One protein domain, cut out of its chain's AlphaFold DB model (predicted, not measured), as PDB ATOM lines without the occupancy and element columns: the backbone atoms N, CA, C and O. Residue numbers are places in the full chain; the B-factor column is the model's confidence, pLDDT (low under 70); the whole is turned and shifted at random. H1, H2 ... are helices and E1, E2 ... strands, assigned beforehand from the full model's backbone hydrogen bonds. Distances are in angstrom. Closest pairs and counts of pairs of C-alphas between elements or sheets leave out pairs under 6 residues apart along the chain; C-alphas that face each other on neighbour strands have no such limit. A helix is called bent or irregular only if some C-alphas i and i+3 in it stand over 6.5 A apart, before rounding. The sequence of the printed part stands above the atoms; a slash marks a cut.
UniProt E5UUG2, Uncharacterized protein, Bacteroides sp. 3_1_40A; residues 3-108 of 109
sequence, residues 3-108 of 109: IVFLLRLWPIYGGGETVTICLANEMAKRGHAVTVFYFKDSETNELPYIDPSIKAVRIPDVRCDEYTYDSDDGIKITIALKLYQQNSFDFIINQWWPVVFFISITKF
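What this domain is: This is residues 3 to 108 of the 109 residues of an uncharacterized protein of Bacteroides sp. 3_1_40A (UniProt E5UUG2). The core is a small sheet of four parallel strands, with H1 packed along one face over E2 and E1. H2 and H3 sit together as a pair toward the strands' last residues, where H2 only grazes the sheet, and two long stretches have no named element, residues 39 to 54, tied in by a short parallel pairing of residues 40 to 41 with residues 9 to 10, and residues 59 to 70. The 106 printed residues hold three named helices and four named strands in the order E1 H1 E2 E3 H2 E4 H3, and the sheet runs E3 E2 E1 E4; the class is mixed, helices and strands. The whole is compact, with a radius of gyration of the C-alphas of 13.4 A and spans of 35 by 31 by 18 A.

Where its parts are: Begin with the sheet: find C-alpha 3 at (6.851, -51.022, 11.797), where E1 starts, residues 3 to 6. E2, residues 33 to 38, is the longest strand, 16.7 A from first to last C-alpha. E3 is residues 55 to 58, and E4 is residues 91 to 94. Now find C-alpha 15 at (-4.977, -45.511, -3.596); from there H1, residues 15 to 29, runs 21.4 A. H2, residues 71 to 87, runs 26.5 A with a kink of 26 degrees near residue 80, and is only just irregular, C-alphas 72 and 75 being 6.6 A apart. H3, residues 100 to 106, ends at C-alpha 106, (14.931, -34.184, 13.517).

How they stand to each other: Look first between the inner strands E2 and E1, parallel at 12 degrees, where N 5 and O 35 are 2.8 A apart, within hydrogen-bond range. E3 is an edge strand parallel to E2, with N 57 and O 36 at 2.8 A. E4, the other edge strand, is parallel to E1, with N 93 and O 4 at 2.8 A. H1 is on the sheet at a height of 9.9 A, making two layers, a helix on one face of a sheet; its line and that of E1 stand at 14 degrees on the local plane. The closest C-alphas of H1 and E2 are those of Ala 28 and Val 34, 6.2 A apart. E1, H1 and E2 form a strand-helix-strand unit, two parallel neighbour strands with a helix between them in the chain, and its crossover is right-handed. E3, H2 and E4 form a split unit, with E2 and E1 between its strands in the sheet, also right-handed. H2 only grazes the sheet with residues 77 to 84. H2 touches H3 with residues 71 to 78 alone, the same way at a steep tilt of 45 degrees; their closest C-alphas, those of Gly 74 and Phe 101, are 4.1 A apart. H1 is apart from H2 and H3. Every O i to N i+4 pair is within hydrogen-bond range in H1, against 9 of 13 in H2 and 1 of 3 in H3, where 2 of 4 O i to N i+3 pairs are.

The domain as a whole: Look for the two C-alphas farthest apart at Asn 45 and Lys 107, 40.0 A. The printed part has no cut. The links E2 to E3 and E3 to H2 are long, and residues 9 to 10 pair with residues 40 to 41, parallel. The mean pLDDT of the printed part is 84.8; residues 11, 13, 45, 86 to 87 and 104 to 108 are under 70.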
ATOM      1  N   ILE A   3       7.021 -51.799  13.023       94.88
ATOM      2  CA  ILE A   3       6.851 -51.022  11.797       94.88
ATOM      3  C   ILE A   3       5.704 -50.038  11.990       94.88
ATOM      4  O   ILE A   3       4.613 -50.404  12.433       94.88
ATOM      5  N   VAL A   4       5.955 -48.783  11.639       93.62
ATOM      6  CA  VAL A   4       4.997 -47.693  11.769       93.62
ATOM      7  C   VAL A   4       4.632 -47.145  10.398       93.62
ATOM      8  O   VAL A   4       5.510 -46.728   9.651       93.62
ATOM      9  N   PHE A   5       3.339 -47.084  10.094       94.38
ATOM     10  CA  PHE A   5       2.804 -46.344   8.954       94.38
ATOM     11  C   PHE A   5       2.259 -44.994   9.401       94.38
ATOM     12  O   PHE A   5       1.577 -44.899  10.422       94.38
ATOM     13  N   LEU A   6       2.536 -43.958   8.613       92.00
ATOM     14  CA  LEU A   6       2.017 -42.612   8.829       92.00
ATOM     15  C   LEU A   6       1.042 -42.265   7.706       92.00
ATOM     16  O   LEU A   6       1.446 -42.104   6.552       92.00
ATOM     17  N   LEU A   7      -0.237 -42.167   8.054       90.38
ATOM     18  CA  LEU A   7      -1.333 -41.869   7.138       90.38
ATOM     19  C   LEU A   7      -2.102 -40.642   7.595       90.38
ATOM     20  O   LEU A   7      -2.072 -40.264   8.757       90.38
ATOM     21  N   ARG A   8      -2.826 -39.998   6.688       86.31
ATOM     22  CA  ARG A   8      -3.741 -38.925   7.085       86.31
ATOM     23  C   ARG A   8      -5.069 -39.480   7.590       86.31
ATOM     24  O   ARG A   8      -5.541 -39.076   8.654       86.31
ATOM     25  N   LEU A   9      -5.649 -40.394   6.816       85.69
ATOM     26  CA  LEU A   9      -6.972 -40.977   7.015       85.69
ATOM     27  C   LEU A   9      -6.852 -42.486   7.228       85.69
ATOM     28  O   LEU A   9      -6.009 -43.134   6.607       85.69
ATOM     29  N   TRP A  10      -7.705 -43.052   8.077       87.06
ATOM     30  CA  TRP A  10      -7.794 -44.500   8.271       87.06
ATOM     31  C   TRP A  10      -9.195 -44.896   8.772       87.06
ATOM     32  O   TRP A  10      -9.743 -44.168   9.598       87.06
ATOM     33  N   PRO A  11      -9.800 -46.018   8.319       67.50
ATOM     34  CA  PRO A  11      -9.277 -47.020   7.385       67.50
ATOM     35  C   PRO A  11      -9.780 -46.919   5.924       67.50
ATOM     36  O   PRO A  11      -9.811 -47.930   5.227       67.50
ATOM     37  N   ILE A  12     -10.149 -45.734   5.412       75.25
ATOM     38  CA  ILE A  12     -10.377 -45.526   3.962       75.25
ATOM     39  C   ILE A  12     -10.225 -44.069   3.515       75.25
ATOM     40  O   ILE A  12     -10.684 -43.172   4.225       75.25
ATOM     41  N   TYR A  13      -9.630 -43.887   2.323       67.00
ATOM     42  CA  TYR A  13     -10.137 -43.173   1.126       67.00
ATOM     43  C   TYR A  13      -8.966 -42.889   0.154       67.00
ATOM     44  O   TYR A  13      -8.223 -41.939   0.368       67.00
ATOM     45  N   GLY A  14      -8.806 -43.687  -0.917       72.44
ATOM     46  CA  GLY A  14      -7.804 -43.458  -1.977       72.44
ATOM     47  C   GLY A  14      -6.783 -44.590  -2.184       72.44
ATOM     48  O   GLY A  14      -6.749 -45.579  -1.455       72.44
ATOM     49  N   GLY A  15      -5.945 -44.467  -3.223       79.75
ATOM     50  CA  GLY A  15      -4.977 -45.511  -3.596       79.75
ATOM     51  C   GLY A  15      -3.850 -45.730  -2.576       79.75
ATOM     52  O   GLY A  15      -3.373 -46.855  -2.430       79.75
ATOM     53  N   GLY A  16      -3.441 -44.687  -1.843       82.69
ATOM     54  CA  GLY A  16      -2.378 -44.784  -0.835       82.69
ATOM     55  C   GLY A  16      -2.788 -45.631   0.371       82.69
ATOM     56  O   GLY A  16      -2.026 -46.478   0.840       82.69
ATOM     57  N   GLU A  17      -4.022 -45.461   0.826       85.88
ATOM     58  CA  GLU A  17      -4.635 -46.196   1.925       85.88
ATOM     59  C   GLU A  17      -4.804 -47.668   1.546       85.88
ATOM     60  O   GLU A  17      -4.421 -48.539   2.325       85.88
ATOM     61  N   THR A  18      -5.277 -47.960   0.327       87.31
ATOM     62  CA  THR A  18      -5.373 -49.341  -0.176       87.31
ATOM     63  C   THR A  18      -4.016 -50.041  -0.154       87.31
ATOM     64  O   THR A  18      -3.902 -51.140   0.389       87.31
ATOM     65  N   VAL A  19      -2.967 -49.400  -0.681       89.44
ATOM     66  CA  VAL A  19      -1.605 -49.961  -0.665       89.44
ATOM     67  C   VAL A  19      -1.113 -50.174   0.766       89.44
ATOM     68  O   VAL A  19      -0.541 -51.222   1.069       89.44
ATOM     69  N   THR A  20      -1.372 -49.216   1.657       92.06
ATOM     70  CA  THR A  20      -0.949 -49.304   3.059       92.06
ATOM     71  C   THR A  20      -1.632 -50.454   3.783       92.06
ATOM     72  O   THR A  20      -0.961 -51.199   4.483       92.06
ATOM     73  N   ILE A  21      -2.938 -50.647   3.588       92.19
ATOM     74  CA  ILE A  21      -3.698 -51.742   4.207       92.19
ATOM     75  C   ILE A  21      -3.177 -53.096   3.723       92.19
ATOM     76  O   ILE A  21      -2.907 -53.978   4.539       92.19
ATOM     77  N   CYS A  22      -2.962 -53.252   2.412       92.88
ATOM     78  CA  CYS A  22      -2.375 -54.471   1.855       92.88
ATOM     79  C   CYS A  22      -0.996 -54.766   2.462       92.88
ATOM     80  O   CYS A  22      -0.727 -55.897   2.871       92.88
ATOM     81  N   LEU A  23      -0.132 -53.752   2.549       94.94
ATOM     82  CA  LEU A  23       1.219 -53.914   3.074       94.94
ATOM     83  C   LEU A  23       1.226 -54.183   4.584       94.94
ATOM     84  O   LEU A  23       1.943 -55.071   5.041       94.94
ATOM     85  N   ALA A  24       0.405 -53.462   5.349       95.56
ATOM     86  CA  ALA A  24       0.263 -53.630   6.789       95.56
ATOM     87  C   ALA A  24      -0.228 -55.039   7.144       95.56
ATOM     88  O   ALA A  24       0.370 -55.688   8.001       95.56
ATOM     89  N   ASN A  25      -1.242 -55.550   6.436       96.44
ATOM     90  CA  ASN A  25      -1.731 -56.919   6.611       96.44
ATOM     91  C   ASN A  25      -0.646 -57.958   6.305       96.44
ATOM     92  O   ASN A  25      -0.446 -58.896   7.074       96.44
ATOM     93  N   GLU A  26       0.095 -57.793   5.207       97.19
ATOM     94  CA  GLU A  26       1.176 -58.720   4.861       97.19
ATOM     95  C   GLU A  26       2.336 -58.679   5.867       97.19
ATOM     96  O   GLU A  26       2.930 -59.716   6.163       97.19
ATOM     97  N   MET A  27       2.645 -57.514   6.440       97.25
ATOM     98  CA  MET A  27       3.640 -57.387   7.510       97.25
ATOM     99  C   MET A  27       3.168 -58.037   8.816       97.25
ATOM    100  O   MET A  27       3.938 -58.777   9.433       97.25
ATOM    101  N   ALA A  28       1.911 -57.816   9.209       97.38
ATOM    102  CA  ALA A  28       1.308 -58.435  10.390       97.38
ATOM    103  C   ALA A  28       1.299 -59.967  10.273       97.38
ATOM    104  O   ALA A  28       1.797 -60.671  11.152       97.38
ATOM    105  N   LYS A  29       0.877 -60.488   9.117       97.44
ATOM    106  CA  LYS A  29       0.897 -61.920   8.780       97.44
ATOM    107  C   LYS A  29       2.292 -62.550   8.860       97.44
ATOM    108  O   LYS A  29       2.415 -63.740   9.135       97.44
ATOM    109  N   ARG A  30       3.355 -61.769   8.639       97.44
ATOM    110  CA  ARG A  30       4.761 -62.201   8.781       97.44
ATOM    111  C   ARG A  30       5.297 -62.076  10.214       97.44
ATOM    112  O   ARG A  30       6.487 -62.281  10.438       97.44
ATOM    113  N   GLY A  31       4.441 -61.755  11.183       96.62
ATOM    114  CA  GLY A  31       4.793 -61.656  12.599       96.62
ATOM    115  C   GLY A  31       5.482 -60.345  12.978       96.62
ATOM    116  O   GLY A  31       6.228 -60.301  13.956       96.62
ATOM    117  N   HIS A  32       5.304 -59.276  12.198       96.44
ATOM    118  CA  HIS A  32       5.780 -57.944  12.574       96.44
ATOM    119  C   HIS A  32       4.709 -57.198  13.368       96.44
ATOM    120  O   HIS A  32       3.524 -57.297  13.065       96.44
ATOM    121  N   ALA A  33       5.126 -56.422  14.368       95.19
ATOM    122  CA  ALA A  33       4.219 -55.518  15.058       95.19
ATOM    123  C   ALA A  33       4.009 -54.291  14.171       95.19
ATOM    124  O   ALA A  33       4.972 -53.618  13.800       95.19
ATOM    125  N   VAL A  34       2.756 -54.009  13.824       95.88
ATOM    126  CA  VAL A  34       2.401 -52.918  12.915       95.88
ATOM    127  C   VAL A  34       1.544 -51.902  13.652       95.88
ATOM    128  O   VAL A  34       0.552 -52.252  14.292       95.88
ATOM    129  N   THR A  35       1.931 -50.632  13.571       94.50
ATOM    130  CA  THR A  35       1.143 -49.504  14.079       94.50
ATOM    131  C   THR A  35       0.870 -48.513  12.955       94.50
ATOM    132  O   THR A  35       1.768 -48.188  12.186       94.50
ATOM    133  N   VAL A  36      -0.355 -48.007  12.865       93.75
ATOM    134  CA  VAL A  36      -0.756 -46.970  11.912       93.75
ATOM    135  C   VAL A  36      -1.119 -45.713  12.691       93.75
ATOM    136  O   VAL A  36      -2.083 -45.731  13.454       93.75
ATOM    137  N   PHE A  37      -0.368 -44.625  12.504       92.88
ATOM    138  CA  PHE A  37      -0.761 -43.305  13.000       92.88
ATOM    139  C   PHE A  37      -1.555 -42.551  11.945       92.88
ATOM    140  O   PHE A  37      -1.163 -42.522  10.777       92.88
ATOM    141  N   TYR A  38      -2.641 -41.912  12.373       91.81
ATOM    142  CA  TYR A  38      -3.505 -41.130  11.494       91.81
ATOM    143  C   TYR A  38      -4.169 -39.947  12.199       91.81
ATOM    144  O   TYR A  38      -4.135 -39.856  13.422       91.81
ATOM    145  N   PHE A  39      -4.747 -39.017  11.436       89.62
ATOM    146  CA  PHE A  39      -5.333 -37.779  11.968       89.62
ATOM    147  C   PHE A  39      -6.863 -37.808  11.995       89.62
ATOM    148  O   PHE A  39      -7.485 -37.347  12.959       89.62
ATOM    149  N   LYS A  40      -7.479 -38.374  10.955       87.75
ATOM    150  CA  LYS A  40      -8.933 -38.364  10.782       87.75
ATOM    151  C   LYS A  40      -9.475 -39.770  10.513       87.75
ATOM    152  O   LYS A  40      -8.939 -40.510   9.690       87.75
ATOM    153  N   ASP A  41     -10.532 -40.115  11.241       86.31
ATOM    154  CA  ASP A  41     -11.290 -41.342  11.021       86.31
ATOM    155  C   ASP A  41     -11.976 -41.292   9.655       86.31
ATOM    156  O   ASP A  41     -12.439 -40.240   9.205       86.31
ATOM    157  N   SER A  42     -12.036 -42.437   8.991       78.44
ATOM    158  CA  SER A  42     -12.830 -42.578   7.780       78.44
ATOM    159  C   SER A  42     -14.321 -42.658   8.105       78.44
ATOM    160  O   SER A  42     -14.714 -43.341   9.045       78.44
ATOM    161  N   GLU A  43     -15.153 -42.006   7.294       75.56
ATOM    162  CA  GLU A  43     -16.620 -42.019   7.427       75.56
ATOM    163  C   GLU A  43     -17.287 -43.115   6.570       75.56
ATOM    164  O   GLU A  43     -18.509 -43.154   6.445       75.56
ATOM    165  N   THR A  44     -16.508 -44.008   5.946       73.56
ATOM    166  CA  THR A  44     -17.072 -45.078   5.109       73.56
ATOM    167  C   THR A  44     -17.697 -46.201   5.937       73.56
ATOM    168  O   THR A  44     -17.169 -46.603   6.974       73.56
ATOM    169  N   ASN A  45     -18.774 -46.781   5.408       67.62
ATOM    170  CA  ASN A  45     -19.402 -47.981   5.965       67.62
ATOM    171  C   ASN A  45     -18.798 -49.285   5.417       67.62
ATOM    172  O   ASN A  45     -19.017 -50.351   5.990       67.62
ATOM    173  N   GLU A  46     -18.041 -49.218   4.321       73.50
ATOM    174  CA  GLU A  46     -17.374 -50.377   3.724       73.50
ATOM    175  C   GLU A  46     -15.891 -50.338   4.071       73.50
ATOM    176  O   GLU A  46     -15.114 -49.642   3.424       73.50
ATOM    177  N   LEU A  47     -15.500 -51.063   5.120       77.19
ATOM    178  CA  LEU A  47     -14.105 -51.166   5.532       77.19
ATOM    179  C   LEU A  47     -13.442 -52.389   4.885       77.19
ATOM    180  O   LEU A  47     -13.998 -53.489   4.954       77.19
ATOM    181  N   PRO A  48     -12.245 -52.244   4.288       83.44
ATOM    182  CA  PRO A  48     -11.462 -53.398   3.873       83.44
ATOM    183  C   PRO A  48     -11.029 -54.214   5.097       83.44
ATOM    184  O   PRO A  48     -10.951 -53.704   6.218       83.44
ATOM    185  N   TYR A  49     -10.700 -55.489   4.879       89.50
ATOM    186  CA  TYR A  49     -10.147 -56.323   5.941       89.50
ATOM    187  C   TYR A  49      -8.827 -55.736   6.460       89.50
ATOM    188  O   TYR A  49      -7.899 -55.484   5.687       89.50
ATOM    189  N   ILE A  50      -8.741 -55.573   7.778       92.38
ATOM    190  CA  ILE A  50      -7.533 -55.182   8.502       92.38
ATOM    191  C   ILE A  50      -7.289 -56.240   9.568       92.38
ATOM    192  O   ILE A  50      -8.195 -56.577  10.333       92.38
ATOM    193  N   ASP A  51      -6.071 -56.771   9.600       94.94
ATOM    194  CA  ASP A  51      -5.649 -57.740  10.599       94.94
ATOM    195  C   ASP A  51      -5.832 -57.145  12.013       94.94
ATOM    196  O   ASP A  51      -5.311 -56.058  12.286       94.94
ATOM    197  N   PRO A  52      -6.547 -57.824  12.932       94.75
ATOM    198  CA  PRO A  52      -6.830 -57.304  14.273       94.75
ATOM    199  C   PRO A  52      -5.591 -57.004  15.127       94.75
ATOM    200  O   PRO A  52      -5.696 -56.292  16.124       94.75
ATOM    201  N   SER A  53      -4.428 -57.561  14.777       95.75
ATOM    202  CA  SER A  53      -3.162 -57.276  15.459       95.75
ATOM    203  C   SER A  53      -2.573 -55.908  15.095       95.75
ATOM    204  O   SER A  53      -1.711 -55.403  15.819       95.75
ATOM    205  N   ILE A  54      -3.033 -55.285  14.003       95.31
ATOM    206  CA  ILE A  54      -2.584 -53.958  13.583       95.31
ATOM    207  C   ILE A  54      -3.156 -52.912  14.539       95.31
ATOM    208  O   ILE A  54      -4.369 -52.734  14.664       95.31
ATOM    209  N   LYS A  55      -2.268 -52.155  15.185       93.88
ATOM    210  CA  LYS A  55      -2.663 -51.084  16.098       93.88
ATOM    211  C   LYS A  55      -2.932 -49.798  15.322       93.88
ATOM    212  O   LYS A  55      -2.014 -49.212  14.761       93.88
ATOM    213  N   ALA A  56      -4.164 -49.308  15.346       92.56
ATOM    214  CA  ALA A  56      -4.508 -47.997  14.804       92.56
ATOM    215  C   ALA A  56      -4.465 -46.935  15.918       92.56
ATOM    216  O   ALA A  56      -5.073 -47.110  16.973       92.56
ATOM    217  N   VAL A  57      -3.745 -45.835  15.695       91.94
ATOM    218  CA  VAL A  57      -3.596 -44.734  16.651       91.94
ATOM    219  C   VAL A  57      -3.960 -43.413  15.993       91.94
ATOM    220  O   VAL A  57      -3.237 -42.905  15.136       91.94
ATOM    221  N   ARG A  58      -5.055 -42.812  16.453       91.50
ATOM    222  CA  ARG A  58      -5.422 -41.465  16.036       91.50
ATOM    223  C   ARG A  58      -4.659 -40.419  16.846       91.50
ATOM    224  O   ARG A  58      -4.637 -40.480  18.074       91.50
ATOM    225  N   ILE A  59      -4.074 -39.440  16.163       90.44
ATOM    226  CA  ILE A  59      -3.526 -38.221  16.757       90.44
ATOM    227  C   ILE A  59      -4.598 -37.132  16.611       90.44
ATOM    228  O   ILE A  59      -4.869 -36.701  15.488       90.44
ATOM    229  N   PRO A  60      -5.249 -36.719  17.713       86.88
ATOM    230  CA  PRO A  60      -6.307 -35.718  17.663       86.88
ATOM    231  C   PRO A  60      -5.746 -34.314  17.403       86.88
ATOM    232  O   PRO A  60      -4.547 -34.068  17.533       86.88
ATOM    233  N   ASP A  61      -6.641 -33.384  17.062       85.50
ATOM    234  CA  ASP A  61      -6.372 -31.938  16.988       85.50
ATOM    235  C   ASP A  61      -5.236 -31.516  16.036       85.50
ATOM    236  O   ASP A  61      -4.594 -30.474  16.231       85.50
ATOM    237  N   VAL A  62      -5.010 -32.312  14.987       87.12
ATOM    238  CA  VAL A  62      -4.143 -31.988  13.849       87.12
ATOM    239  C   VAL A  62      -5.014 -31.551  12.671       87.12
ATOM    240  O   VAL A  62      -5.844 -32.314  12.174       87.12
ATOM    241  N   ARG A  63      -4.817 -30.318  12.210       85.44
ATOM    242  CA  ARG A  63      -5.461 -29.744  11.027       85.44
ATOM    243  C   ARG A  63      -4.685 -30.198   9.801       85.44
ATOM    244  O   ARG A  63      -3.736 -29.553   9.364       85.44
ATOM    245  N   CYS A  64      -5.057 -31.369   9.307       83.44
ATOM    246  CA  CYS A  64      -4.455 -31.997   8.142       83.44
ATOM    247  C   CYS A  64      -5.530 -32.815   7.418       83.44
ATOM    248  O   CYS A  64      -5.943 -33.873   7.899       83.44
ATOM    249  N   ASP A  65      -6.008 -32.300   6.288       76.06
ATOM    250  CA  ASP A  65      -7.058 -32.893   5.462       76.06
ATOM    251  C   ASP A  65      -6.591 -33.123   4.012       76.06
ATOM    252  O   ASP A  65      -5.394 -33.144   3.716       76.06
ATOM    253  N   GLU A  66      -7.549 -33.402   3.123       70.44
ATOM    254  CA  GLU A  66      -7.364 -33.662   1.690       70.44
ATOM    255  C   GLU A  66      -6.537 -32.613   0.953       70.44
ATOM    256  O   GLU A  66      -5.730 -32.977   0.095       70.44
ATOM    257  N   TYR A  67      -6.692 -31.348   1.331       77.94
ATOM    258  CA  TYR A  67      -6.209 -30.208   0.558       77.94
ATOM    259  C   TYR A  67      -5.326 -29.272   1.375       77.94
ATOM    260  O   TYR A  67      -4.604 -28.454   0.804       77.94
ATOM    261  N   THR A  68      -5.381 -29.367   2.702       82.31
ATOM    262  CA  THR A  68      -4.744 -28.417   3.603       82.31
ATOM    263  C   THR A  68      -4.040 -29.112   4.757       82.31
ATOM    264  O   THR A  68      -4.440 -30.172   5.236       82.31
ATOM    265  N   TYR A  69      -2.964 -28.487   5.216       86.44
ATOM    266  CA  TYR A  69      -2.306 -28.832   6.463       86.44
ATOM    267  C   TYR A  69      -1.800 -27.552   7.131       86.44
ATOM    268  O   TYR A  69      -1.442 -26.595   6.442       86.44
ATOM    269  N   ASP A  70      -1.739 -27.540   8.461       87.94
ATOM    270  CA  ASP A  70      -1.086 -26.475   9.224       87.94
ATOM    271  C   ASP A  70       0.303 -26.936   9.685       87.94
ATOM    272  O   ASP A  70       0.420 -27.872  10.476       87.94
ATOM    273  N   SER A  71       1.364 -26.282   9.198       83.25
ATOM    274  CA  SER A  71       2.753 -26.609   9.545       83.25
ATOM    275  C   SER A  71       3.048 -26.539  11.045       83.25
ATOM    276  O   SER A  71       3.926 -27.267  11.518       83.25
ATOM    277  N   ASP A  72       2.309 -25.721  11.798       84.25
ATOM    278  CA  ASP A  72       2.513 -25.542  13.238       84.25
ATOM    279  C   ASP A  72       2.093 -26.784  14.041       84.25
ATOM    280  O   ASP A  72       2.587 -27.023  15.149       84.25
ATOM    281  N   ASP A  73       1.265 -27.658  13.459       86.12
ATOM    282  CA  ASP A  73       0.867 -28.916  14.092       86.12
ATOM    283  C   ASP A  73       2.013 -29.951  14.142       86.12
ATOM    284  O   ASP A  73       1.914 -30.957  14.852       86.12
ATOM    285  N   GLY A  74       3.158 -29.683  13.497       81.94
ATOM    286  CA  GLY A  74       4.351 -30.536  13.560       81.94
ATOM    287  C   GLY A  74       4.869 -30.788  14.986       81.94
ATOM    288  O   GLY A  74       5.394 -31.868  15.277       81.94
ATOM    289  N   ILE A  75       4.690 -29.837  15.913       80.19
ATOM    290  CA  ILE A  75       5.062 -30.022  17.328       80.19
ATOM    291  C   ILE A  75       4.152 -31.057  18.001       80.19
ATOM    292  O   ILE A  75       4.649 -31.954  18.684       80.19
ATOM    293  N   LYS A  76       2.834 -30.979  17.775       83.06
ATOM    294  CA  LYS A  76       1.852 -31.928  18.333       83.06
ATOM    295  C   LYS A  76       2.156 -33.351  17.874       83.06
ATOM    296  O   LYS A  76       2.188 -34.278  18.680       83.06
ATOM    297  N   ILE A  77       2.466 -33.490  16.587       84.25
ATOM    298  CA  ILE A  77       2.863 -34.752  15.964       84.25
ATOM    299  C   ILE A  77       4.132 -35.311  16.610       84.25
ATOM    300  O   ILE A  77       4.186 -36.489  16.960       84.25
ATOM    301  N   THR A  78       5.141 -34.463  16.817       80.50
ATOM    302  CA  THR A  78       6.402 -34.879  17.443       80.50
ATOM    303  C   THR A  78       6.185 -35.377  18.874       80.50
ATOM    304  O   THR A  78       6.739 -36.407  19.261       80.50
ATOM    305  N   ILE A  79       5.355 -34.681  19.657       81.69
ATOM    306  CA  ILE A  79       5.001 -35.090  21.023       81.69
ATOM    307  C   ILE A  79       4.275 -36.438  21.007       81.69
ATOM    308  O   ILE A  79       4.649 -37.339  21.759       81.69
ATOM    309  N   ALA A  80       3.280 -36.600  20.130       82.69
ATOM    310  CA  ALA A  80       2.540 -37.849  19.999       82.69
ATOM    311  C   ALA A  80       3.475 -39.018  19.660       82.69
ATOM    312  O   ALA A  80       3.464 -40.031  20.355       82.69
ATOM    313  N   LEU A  81       4.354 -38.866  18.666       81.38
ATOM    314  CA  LEU A  81       5.311 -39.916  18.314       81.38
ATOM    315  C   LEU A  81       6.250 -40.263  19.475       81.38
ATOM    316  O   LEU A  81       6.466 -41.446  19.724       81.38
ATOM    317  N   LYS A  82       6.747 -39.274  20.232       80.12
ATOM    318  CA  LYS A  82       7.601 -39.519  21.409       80.12
ATOM    319  C   LYS A  82       6.904 -40.327  22.497       80.12
ATOM    320  O   LYS A  82       7.515 -41.229  23.063       80.12
ATOM    321  N   LEU A  83       5.634 -40.035  22.773       79.44
ATOM    322  CA  LEU A  83       4.849 -40.794  23.751       79.44
ATOM    323  C   LEU A  83       4.721 -42.270  23.353       79.44
ATOM    324  O   LEU A  83       4.756 -43.146  24.212       79.44
ATOM    325  N   TYR A  84       4.632 -42.556  22.053       75.75
ATOM    326  CA  TYR A  84       4.537 -43.924  21.540       75.75
ATOM    327  C   TYR A  84       5.889 -44.605  21.287       75.75
ATOM    328  O   TYR A  84       5.948 -45.833  21.196       75.75
ATOM    329  N   GLN A  85       6.979 -43.840  21.215       70.31
ATOM    330  CA  GLN A  85       8.326 -44.354  20.970       70.31
ATOM    331  C   GLN A  85       8.856 -45.237  22.113       70.31
ATOM    332  O   GLN A  85       9.865 -45.916  21.937       70.31
ATOM    333  N   GLN A  86       8.164 -45.302  23.259       59.56
ATOM    334  CA  GLN A  86       8.489 -46.243  24.341       59.56
ATOM    335  C   GLN A  86       8.553 -47.708  23.874       59.56
ATOM    336  O   GLN A  86       9.223 -48.517  24.507       59.56
ATOM    337  N   ASN A  87       7.929 -48.035  22.735       61.41
ATOM    338  CA  ASN A  87       7.963 -49.369  22.144       61.41
ATOM    339  C   ASN A  87       9.143 -49.628  21.185       61.41
ATOM    340  O   ASN A  87       9.249 -50.749  20.708       61.41
ATOM    341  N   SER A  88      10.020 -48.650  20.910       78.56
ATOM    342  CA  SER A  88      11.064 -48.685  19.861       78.56
ATOM    343  C   SER A  88      10.503 -48.939  18.454       78.56
ATOM    344  O   SER A  88       9.959 -50.002  18.170       78.56
ATOM    345  N   PHE A  89      10.644 -47.976  17.544       86.81
ATOM    346  CA  PHE A  89      10.271 -48.159  16.137       86.81
ATOM    347  C   PHE A  89      11.500 -48.578  15.333       86.81
ATOM    348  O   PHE A  89      12.492 -47.855  15.328       86.81
ATOM    349  N   ASP A  90      11.425 -49.717  14.644       90.75
ATOM    350  CA  ASP A  90      12.499 -50.170  13.751       90.75
ATOM    351  C   ASP A  90      12.406 -49.462  12.394       90.75
ATOM    352  O   ASP A  90      13.414 -49.079  11.809       90.75
ATOM    353  N   PHE A  91      11.179 -49.269  11.899       90.75
ATOM    354  CA  PHE A  91      10.910 -48.613  10.623       90.75
ATOM    355  C   PHE A  91       9.710 -47.679  10.728       90.75
ATOM    356  O   PHE A  91       8.677 -48.039  11.292       90.75
ATOM    357  N   ILE A  92       9.835 -46.500  10.120       89.81
ATOM    358  CA  ILE A  92       8.744 -45.545   9.933       89.81
ATOM    359  C   ILE A  92       8.571 -45.335   8.429       89.81
ATOM    360  O   ILE A  92       9.495 -44.903   7.743       89.81
ATOM    361  N   ILE A  93       7.385 -45.647   7.921       92.06
ATOM    362  CA  ILE A  93       7.010 -45.520   6.517       92.06
ATOM    363  C   ILE A  93       6.027 -44.358   6.412       92.06
ATOM    364  O   ILE A  93       4.875 -44.448   6.845       92.06
ATOM    365  N   ASN A  94       6.503 -43.242   5.862       89.94
ATOM    366  CA  ASN A  94       5.663 -42.079   5.632       89.94
ATOM    367  C   ASN A  94       4.866 -42.243   4.336       89.94
ATOM    368  O   ASN A  94       5.437 -42.129   3.253       89.94
ATOM    369  N   GLN A  95       3.556 -42.462   4.458       88.06
ATOM    370  CA  GLN A  95       2.685 -42.702   3.314       88.06
ATOM    371  C   GLN A  95       1.723 -41.549   3.017       88.06
ATOM    372  O   GLN A  95       0.913 -41.677   2.103       88.06
ATOM    373  N   TRP A  96       1.829 -40.418   3.730       85.31
ATOM    374  CA  TRP A  96       1.185 -39.164   3.315       85.31
ATOM    375  C   TRP A  96       1.605 -37.915   4.108       85.31
ATOM    376  O   TRP A  96       1.380 -36.799   3.652       85.31
ATOM    377  N   TRP A  97       2.166 -38.050   5.311       88.62
ATOM    378  CA  TRP A  97       2.392 -36.893   6.175       88.62
ATOM    379  C   TRP A  97       3.292 -35.844   5.508       88.62
ATOM    380  O   TRP A  97       4.365 -36.191   5.000       88.62
ATOM    381  N   PRO A  98       2.896 -34.560   5.553       88.06
ATOM    382  CA  PRO A  98       3.718 -33.458   5.085       88.06
ATOM    383  C   PRO A  98       5.139 -33.512   5.652       88.06
ATOM    384  O   PRO A  98       5.342 -33.624   6.861       88.06
ATOM    385  N   VAL A  99       6.138 -33.365   4.776       85.25
ATOM    386  CA  VAL A  99       7.565 -33.409   5.154       85.25
ATOM    387  C   VAL A  99       7.904 -32.368   6.231       85.25
ATOM    388  O   VAL A  99       8.744 -32.617   7.095       85.25
ATOM    389  N   VAL A 100       7.203 -31.228   6.240       84.88
ATOM    390  CA  VAL A 100       7.377 -30.162   7.242       84.88
ATOM    391  C   VAL A 100       7.166 -30.654   8.680       84.88
ATOM    392  O   VAL A 100       7.837 -30.172   9.590       84.88
ATOM    393  N   PHE A 101       6.324 -31.671   8.896       85.44
ATOM    394  CA  PHE A 101       6.099 -32.250  10.222       85.44
ATOM    395  C   PHE A 101       7.333 -32.971  10.775       85.44
ATOM    396  O   PHE A 101       7.501 -33.062  11.990       85.44
ATOM    397  N   PHE A 102       8.241 -33.413   9.904       80.44
ATOM    398  CA  PHE A 102       9.461 -34.119  10.295       80.44
ATOM    399  C   PHE A 102      10.639 -33.187  10.582       80.44
ATOM    400  O   PHE A 102      11.585 -33.600  11.253       80.44
ATOM    401  N   ILE A 103      10.578 -31.920  10.158       75.94
ATOM    402  CA  ILE A 103      11.611 -30.923  10.489       75.94
ATOM    403  C   ILE A 103      11.726 -30.786  12.007       75.94
ATOM    404  O   ILE A 103      12.826 -30.760  12.558       75.94
ATOM    405  N   SER A 104      10.585 -30.757  12.697       66.00
ATOM    406  CA  SER A 104      10.542 -30.745  14.157       66.00
ATOM    407  C   SER A 104      11.134 -32.030  14.729       66.00
ATOM    408  O   SER A 104      11.998 -31.953  15.592       66.00
ATOM    409  N   ILE A 105      10.767 -33.196  14.192       67.12
ATOM    410  CA  ILE A 105      11.242 -34.509  14.658       67.12
ATOM    411  C   ILE A 105      12.777 -34.584  14.657       67.12
ATOM    412  O   ILE A 105      13.355 -34.947  15.675       67.12
ATOM    413  N   THR A 106      13.452 -34.154  13.587       61.72
ATOM    414  CA  THR A 106      14.931 -34.184  13.517       61.72
ATOM    415  C   THR A 106      15.648 -33.294  14.533       61.72
ATOM    416  O   THR A 106      16.830 -33.486  14.773       61.72
ATOM    417  N   LYS A 107      14.963 -32.323  15.151       57.50
ATOM    418  CA  LYS A 107      15.544 -31.506  16.234       57.50
ATOM    419  C   LYS A 107      15.472 -32.193  17.597       57.50
ATOM    420  O   LYS A 107      16.000 -31.674  18.577       57.50
ATOM    421  N   PHE A 108      14.742 -33.297  17.680       51.75
ATOM    422  CA  PHE A 108      14.336 -33.932  18.925       51.75
ATOM    423  C   PHE A 108      14.872 -35.360  19.098       51.75
ATOM    424  O   PHE A 108      14.616 -35.939  20.163       51.75
TER     425      PHE A 108